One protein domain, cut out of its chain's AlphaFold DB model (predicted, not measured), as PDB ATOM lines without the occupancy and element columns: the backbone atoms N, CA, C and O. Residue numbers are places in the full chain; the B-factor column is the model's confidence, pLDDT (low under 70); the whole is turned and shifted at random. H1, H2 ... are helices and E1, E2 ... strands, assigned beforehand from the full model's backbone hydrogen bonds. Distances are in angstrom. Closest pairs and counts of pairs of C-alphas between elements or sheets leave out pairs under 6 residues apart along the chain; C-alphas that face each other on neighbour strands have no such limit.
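AT A GLANCE: This is residues 13 to 63 of the 66 residues of the protein "TR_THY domain-containing protein" of Angiostrongylus costaricensis (UniProt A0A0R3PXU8). What would one see first? Two narrow two-stranded ribbons, the longer E1 with E2 and the shorter E3 with E4, lie partly and loosely face to face in an elongated model. Residues 43 to 52 fold the chain back from E2 to E3 at one end, and the short helix H1 with the loop after it makes the other end. What are the parts and the size? The printed part has 51 residues with one named helix and four named strands, in the order E1, H1, E2, E3, E4; each sheet is antiparallel, in the orders E1 - E2 and E3 - E4, and the class is mixed, helices and strands. The whole is loose, with a radius of gyration of the C-alphas of 13.0 A, and a rod spanning 40 by 15 by 14 A.

IN THESE COORDINATES: Where is the longer sheet? E1 is residues 13 to 18, 16.7 A from first to last C-alpha, beginning at C-alpha 13 (90.568, 8.955, 41.798). E2 is residues 36 to 42, 18.9 A long, ending at C-alpha 42 (94.148, 4.845, 44.887). Where are the other elements? H1 is residues 20 to 25, 8.5 A long. E3 is residues 53 to 56, 9.9 A long, and E4 is residues 59 to 62, 10.7 A long, ending at C-alpha 62 (91.958, 15.012, 57.129).

HOW THE PARTS SIT: How do E1 and E2 pair? They are antiparallel neighbours at 154 degrees between directions; N 16 and O 38 are within hydrogen-bond range at 2.9 A, as are N 38 and O 16, also at 2.9 A. Where is H1? Its closest C-alpha pair with E2 is Val 20 and Val 36, 6.6 A apart, and every O i to N i+4 pair inside H1 is within hydrogen-bond range. How do E3 and E4 stand? They form an antiparallel hairpin at 173 degrees, with N 54 and O 61 within hydrogen-bond range at 2.9 A. How near is this hairpin to the longer sheet? The closest C-alphas of E2 and E4 are those of Val 38 and Thr 62, 7.9 A apart; E2 and E3 are apart, E1 and E4 are apart, and E1 and E3 are only just apart, at 8.5 A.

THE WHOLE: How far does it reach? The two C-alphas farthest apart, those of Gly 28 and Asp 44, are 40.5 A from each other. Which links are long? None is long: E1 to H1 and E3 to E4 are tight, while H1 to E2 and E2 to E3 are short, with 10 residues each. Is any part missing or uncertain? The printed part has no cut, and no printed residue is under 70 in pLDDT, the mean of the printed part being 96.2.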
ATOM      1  N   THR A  13      90.952   7.889  40.869       96.81
ATOM      2  CA  THR A  13      90.568   8.955  41.798       96.81
ATOM      3  C   THR A  13      89.215   8.628  42.412       96.81
ATOM      4  O   THR A  13      88.241   8.395  41.698       96.81
ATOM      5  N   TYR A  14      89.160   8.653  43.738       96.12
ATOM      6  CA  TYR A  14      87.974   8.375  44.534       96.12
ATOM      7  C   TYR A  14      87.598   9.597  45.365       96.12
ATOM      8  O   TYR A  14      88.417  10.489  45.603       96.12
ATOM      9  N   LYS A  15      86.343   9.623  45.815       97.06
ATOM     10  CA  LYS A  15      85.810  10.678  46.668       97.06
ATOM     11  C   LYS A  15      85.004  10.082  47.813       97.06
ATOM     12  O   LYS A  15      84.125   9.256  47.580       97.06
ATOM     13  N   LEU A  16      85.283  10.541  49.028       96.88
ATOM     14  CA  LEU A  16      84.399  10.378  50.178       96.88
ATOM     15  C   LEU A  16      83.616  11.671  50.381       96.88
ATOM     16  O   LEU A  16      84.196  12.754  50.329       96.88
ATOM     17  N   LEU A  17      82.314  11.548  50.621       98.00
ATOM     18  CA  LEU A  17      81.444  12.657  50.995       98.00
ATOM     19  C   LEU A  17      80.951  12.419  52.421       98.00
ATOM     20  O   LEU A  17      80.286  11.420  52.698       98.00
ATOM     21  N   PHE A  18      81.293  13.338  53.314       97.75
ATOM     22  CA  PHE A  18      80.865  13.331  54.707       97.75
ATOM     23  C   PHE A  18      79.769  14.377  54.894       97.75
ATOM     24  O   PHE A  18      79.995  15.565  54.674       97.75
ATOM     25  N   ASP A  19      78.586  13.936  55.311       97.50
ATOM     26  CA  ASP A  19      77.432  14.802  55.576       97.50
ATOM     27  C   ASP A  19      77.551  15.437  56.979       97.50
ATOM     28  O   ASP A  19      77.072  14.897  57.983       97.50
ATOM     29  N   VAL A  20      78.302  16.543  57.050       97.94
ATOM     30  CA  VAL A  20      78.713  17.212  58.298       97.94
ATOM     31  C   VAL A  20      77.568  18.000  58.929       97.94
ATOM     32  O   VAL A  20      77.369  17.915  60.144       97.94
ATOM     33  N   GLU A  21      76.765  18.705  58.133       97.00
ATOM     34  CA  GLU A  21      75.604  19.433  58.652       97.00
ATOM     35  C   GLU A  21      74.603  18.469  59.282       97.00
ATOM     36  O   GLU A  21      74.183  18.670  60.423       97.00
ATOM     37  N   LYS A  22      74.270  17.364  58.603       97.31
ATOM     38  CA  LYS A  22      73.365  16.359  59.170       97.31
ATOM     39  C   LYS A  22      73.920  15.725  60.443       97.31
ATOM     40  O   LYS A  22      73.132  15.319  61.300       97.31
ATOM     41  N   TYR A  23      75.241  15.610  60.576       97.06
ATOM     42  CA  TYR A  23      75.878  15.122  61.797       97.06
ATOM     43  C   TYR A  23      75.672  16.093  62.970       97.06
ATOM     44  O   TYR A  23      75.118  15.681  63.990       97.06
ATOM     45  N   PHE A  24      76.026  17.374  62.819       98.00
ATOM     46  CA  PHE A  24      75.892  18.365  63.900       98.00
ATOM     47  C   PHE A  24      74.441  18.765  64.189       98.00
ATOM     48  O   PHE A  24      74.076  18.999  65.344       98.00
ATOM     49  N   LYS A  25      73.557  18.724  63.186       96.50
ATOM     50  CA  LYS A  25      72.126  18.981  63.385       96.50
ATOM     51  C   LYS A  25      71.493  18.013  64.392       96.50
ATOM     52  O   LYS A  25      70.581  18.402  65.117       96.50
ATOM     53  N   LYS A  26      71.994  16.773  64.494       97.00
ATOM     54  CA  LYS A  26      71.531  15.789  65.493       97.00
ATOM     55  C   LYS A  26      71.876  16.174  66.932       97.00
ATOM     56  O   LYS A  26      71.235  15.669  67.847       97.00
ATOM     57  N   THR A  27      72.872  17.032  67.133       94.94
ATOM     58  CA  THR A  27      73.304  17.506  68.454       94.94
ATOM     59  C   THR A  27      72.871  18.947  68.730       94.94
ATOM     60  O   THR A  27      73.278  19.517  69.737       94.94
ATOM     61  N   GLY A  28      72.032  19.535  67.867       97.19
ATOM     62  CA  GLY A  28      71.562  20.917  68.011       97.19
ATOM     63  C   GLY A  28      72.643  21.967  67.746       97.19
ATOM     64  O   GLY A  28      72.486  23.114  68.151       97.19
ATOM     65  N   ILE A  29      73.738  21.577  67.092       97.50
ATOM     66  CA  ILE A  29      74.853  22.460  66.758       97.50
ATOM     67  C   ILE A  29      74.755  22.821  65.274       97.50
ATOM     68  O   ILE A  29      74.577  21.953  64.421       97.50
ATOM     69  N   GLU A  30      74.873  24.106  64.960       96.81
ATOM     70  CA  GLU A  30      75.022  24.571  63.581       96.81
ATOM     71  C   GLU A  30      76.464  24.347  63.120       96.81
ATOM     72  O   GLU A  30      77.399  24.588  63.882       96.81
ATOM     73  N   SER A  31      76.651  23.882  61.885       97.25
ATOM     74  CA  SER A  31      77.974  23.751  61.278       97.25
ATOM     75  C   SER A  31      78.135  24.754  60.150       97.25
ATOM     76  O   SER A  31      77.232  24.938  59.343       97.25
ATOM     77  N   PHE A  32      79.325  25.338  60.053       97.81
ATOM     78  CA  PHE A  32      79.715  26.160  58.916       97.81
ATOM     79  C   PHE A  32      79.838  25.350  57.617       97.81
ATOM     80  O   PHE A  32      79.723  25.906  56.527       97.81
ATOM     81  N   TYR A  33      80.075  24.037  57.717       97.75
ATOM     82  CA  TYR A  33      80.249  23.168  56.558       97.75
ATOM     83  C   TYR A  33      78.990  22.328  56.318       97.75
ATOM     84  O   TYR A  33      78.662  21.484  57.155       97.75
ATOM     85  N   PRO A  34      78.330  22.462  55.152       97.38
ATOM     86  CA  PRO A  34      77.215  21.589  54.800       97.38
ATOM     87  C   PRO A  34      77.675  20.128  54.665       97.38
ATOM     88  O   PRO A  34      77.051  19.199  55.170       97.38
ATOM     89  N   HIS A  35      78.820  19.922  54.017       98.31
ATOM     90  CA  HIS A  35      79.477  18.629  53.854       98.31
ATOM     91  C   HIS A  35      80.982  18.827  53.641       98.31
ATOM     92  O   HIS A  35      81.438  19.934  53.347       98.31
ATOM     93  N   VAL A  36      81.751  17.745  53.768       98.31
ATOM     94  CA  VAL A  36      83.182  17.709  53.435       98.31
ATOM     95  C   VAL A  36      83.419  16.641  52.375       98.31
ATOM     96  O   VAL A  36      83.028  15.485  52.547       98.31
ATOM     97  N   GLU A  37      84.076  17.027  51.283       98.31
ATOM     98  CA  GLU A  37      84.532  16.107  50.246       98.31
ATOM     99  C   GLU A  37      86.031  15.849  50.393       98.31
ATOM    100  O   GLU A  37      86.834  16.782  50.371       98.31
ATOM    101  N   VAL A  38      86.421  14.579  50.500       97.94
ATOM    102  CA  VAL A  38      87.831  14.174  50.496       97.94
ATOM    103  C   VAL A  38      88.110  13.403  49.217       97.94
ATOM    104  O   VAL A  38      87.634  12.279  49.037       97.94
ATOM    105  N   VAL A  39      88.871  14.024  48.316       97.88
ATOM    106  CA  VAL A  39      89.269  13.452  47.025       97.88
ATOM    107  C   VAL A  39      90.691  12.914  47.131       97.88
ATOM    108  O   VAL A  39      91.602  13.631  47.540       97.88
ATOM    109  N   PHE A  40      90.896  11.652  46.758       96.06
ATOM    110  CA  PHE A  40      92.183  10.973  46.910       96.06
ATOM    111  C   PHE A  40      92.438   9.980  45.775       96.06
ATOM    112  O   PHE A  40      91.526   9.550  45.070       96.06
ATOM    113  N   LYS A  41      93.712   9.622  45.596       95.94
ATOM    114  CA  LYS A  41      94.147   8.634  44.606       95.94
ATOM    115  C   LYS A  41      94.338   7.275  45.266       95.94
ATOM    116  O   LYS A  41      95.018   7.173  46.287       95.94
ATOM    117  N   VAL A  42      93.800   6.241  44.634       94.75
ATOM    118  CA  VAL A  42      94.148   4.845  44.887       94.75
ATOM    119  C   VAL A  42      95.149   4.447  43.812       94.75
ATOM    120  O   VAL A  42      94.806   4.411  42.635       94.75
ATOM    121  N   ASN A  43      96.391   4.174  44.211       92.38
ATOM    122  CA  ASN A  43      97.446   3.737  43.289       92.38
ATOM    123  C   ASN A  43      97.708   2.232  43.400       92.38
ATOM    124  O   ASN A  43      97.991   1.580  42.399       92.38
ATOM    125  N   ASP A  44      97.575   1.702  44.615       91.25
ATOM    126  CA  ASP A  44      97.688   0.285  44.937       91.25
ATOM    127  C   ASP A  44      96.342  -0.231  45.478       91.25
ATOM    128  O   ASP A  44      96.015   0.050  46.633       91.25
ATOM    129  N   PRO A  45      95.551  -0.943  44.660       86.94
ATOM    130  CA  PRO A  45      94.329  -1.641  45.060       86.94
ATOM    131  C   PRO A  45      94.431  -2.589  46.259       86.94
ATOM    132  O   PRO A  45      93.421  -2.814  46.922       86.94
ATOM    133  N   GLY A  46      95.606  -3.179  46.509       87.00
ATOM    134  CA  GLY A  46      95.811  -4.146  47.594       87.00
ATOM    135  C   GLY A  46      96.089  -3.498  48.951       87.00
ATOM    136  O   GLY A  46      96.023  -4.169  49.979       87.00
ATOM    137  N   SER A  47      96.387  -2.197  48.962       89.75
ATOM    138  CA  SER A  47      96.663  -1.435  50.178       89.75
ATOM    139  C   SER A  47      95.392  -1.081  50.955       89.75
ATOM    140  O   SER A  47      94.330  -0.827  50.388       89.75
ATOM    141  N   HIS A  48      95.533  -0.960  52.274       89.44
ATOM    142  CA  HIS A  48      94.529  -0.333  53.129       89.44
ATOM    143  C   HIS A  48      94.637   1.201  53.047       89.44
ATOM    144  O   HIS A  48      95.734   1.763  53.090       89.44
ATOM    145  N   TYR A  49      93.501   1.889  52.921       91.88
ATOM    146  CA  TYR A  49      93.430   3.353  52.873       91.88
ATOM    147  C   TYR A  49      92.624   3.859  54.068       91.88
ATOM    148  O   TYR A  49      91.395   3.838  54.051       91.88
ATOM    149  N   HIS A  50      93.319   4.343  55.096       93.69
ATOM    150  CA  HIS A  50      92.696   4.988  56.245       93.69
ATOM    151  C   HIS A  50      92.689   6.510  56.046       93.69
ATOM    152  O   HIS A  50      93.744   7.136  55.968       93.69
ATOM    153  N   ILE A  51      91.502   7.106  55.923       96.38
ATOM    154  CA  ILE A  51      91.324   8.541  55.656       96.38
ATOM    155  C   ILE A  51      90.372   9.119  56.712       96.38
ATOM    156  O   ILE A  51      89.167   9.221  56.469       96.38
ATOM    157  N   PRO A  52      90.871   9.423  57.923       96.75
ATOM    158  CA  PRO A  52      90.045   9.991  58.978       96.75
ATOM    159  C   PRO A  52      89.629  11.432  58.661       96.75
ATOM    160  O   PRO A  52      90.356  12.188  58.012       96.75
ATOM    161  N   LEU A  53      88.472  11.823  59.191       97.69
ATOM    162  CA  LEU A  53      88.015  13.207  59.262       97.69
ATOM    163  C   LEU A  53      87.895  13.597  60.739       97.69
ATOM    164  O   LEU A  53      87.100  13.010  61.474       97.69
ATOM    165  N   THR A  54      88.664  14.594  61.171       98.06
ATOM    166  CA  THR A  54      88.434  15.285  62.445       98.06
ATOM    167  C   THR A  54      87.689  16.570  62.139       98.06
ATOM    168  O   THR A  54      88.149  17.370  61.329       98.06
ATOM    169  N   VAL A  55      86.530  16.771  62.760       97.88
ATOM    170  CA  VAL A  55      85.656  17.901  62.444       97.88
ATOM    171  C   VAL A  55      85.108  18.544  63.711       97.88
ATOM    172  O   VAL A  55      84.691  17.877  64.656       97.88
ATOM    173  N   THR A  56      85.110  19.867  63.701       97.88
ATOM    174  CA  THR A  56      84.374  20.747  64.606       97.88
ATOM    175  C   THR A  56      83.386  21.557  63.761       97.88
ATOM    176  O   THR A  56      83.500  21.562  62.533       97.88
ATOM    177  N   PRO A  57      82.448  22.296  64.368       97.19
ATOM    178  CA  PRO A  57      81.505  23.099  63.597       97.19
ATOM    179  C   PRO A  57      82.147  24.116  62.637       97.19
ATOM    180  O   PRO A  57      81.514  24.455  61.642       97.19
ATOM    181  N   TYR A  58      83.389  24.555  62.898       97.44
ATOM    182  CA  TYR A  58      84.070  25.645  62.175       97.44
ATOM    183  C   TYR A  58      85.497  25.314  61.702       97.44
ATOM    184  O   TYR A  58      86.210  26.187  61.219       97.44
ATOM    185  N   SER A  59      85.944  24.071  61.865       98.19
ATOM    186  CA  SER A  59      87.232  23.602  61.349       98.19
ATOM    187  C   SER A  59      87.183  22.102  61.095       98.19
ATOM    188  O   SER A  59      86.512  21.376  61.832       98.19
ATOM    189  N   TYR A  60      87.919  21.629  60.096       98.12
ATOM    190  CA  TYR A  60      88.149  20.208  59.889       98.12
ATOM    191  C   TYR A  60      89.582  19.943  59.436       98.12
ATOM    192  O   TYR A  60      90.260  20.808  58.882       98.12
ATOM    193  N   SER A  61      90.027  18.711  59.645       98.25
ATOM    194  CA  SER A  61      91.276  18.196  59.107       98.25
ATOM    195  C   SER A  61      91.103  16.751  58.653       98.25
ATOM    196  O   SER A  61      90.284  15.990  59.172       98.25
ATOM    197  N   THR A  62      91.879  16.378  57.643       98.12
ATOM    198  CA  THR A  62      91.958  15.012  57.129       98.12
ATOM    199  C   THR A  62      93.385  14.732  56.674       98.12
ATOM    200  O   THR A  62      94.149  15.656  56.388       98.12
ATOM    201  N   TYR A  63      93.760  13.459  56.641       96.12
ATOM    202  CA  TYR A  63      95.069  12.996  56.193       96.12
ATOM    203  C   TYR A  63      94.975  11.525  55.770       96.12
ATOM    204  O   TYR A  63      93.970  10.863  56.020       96.12
TER     205      TYR A  63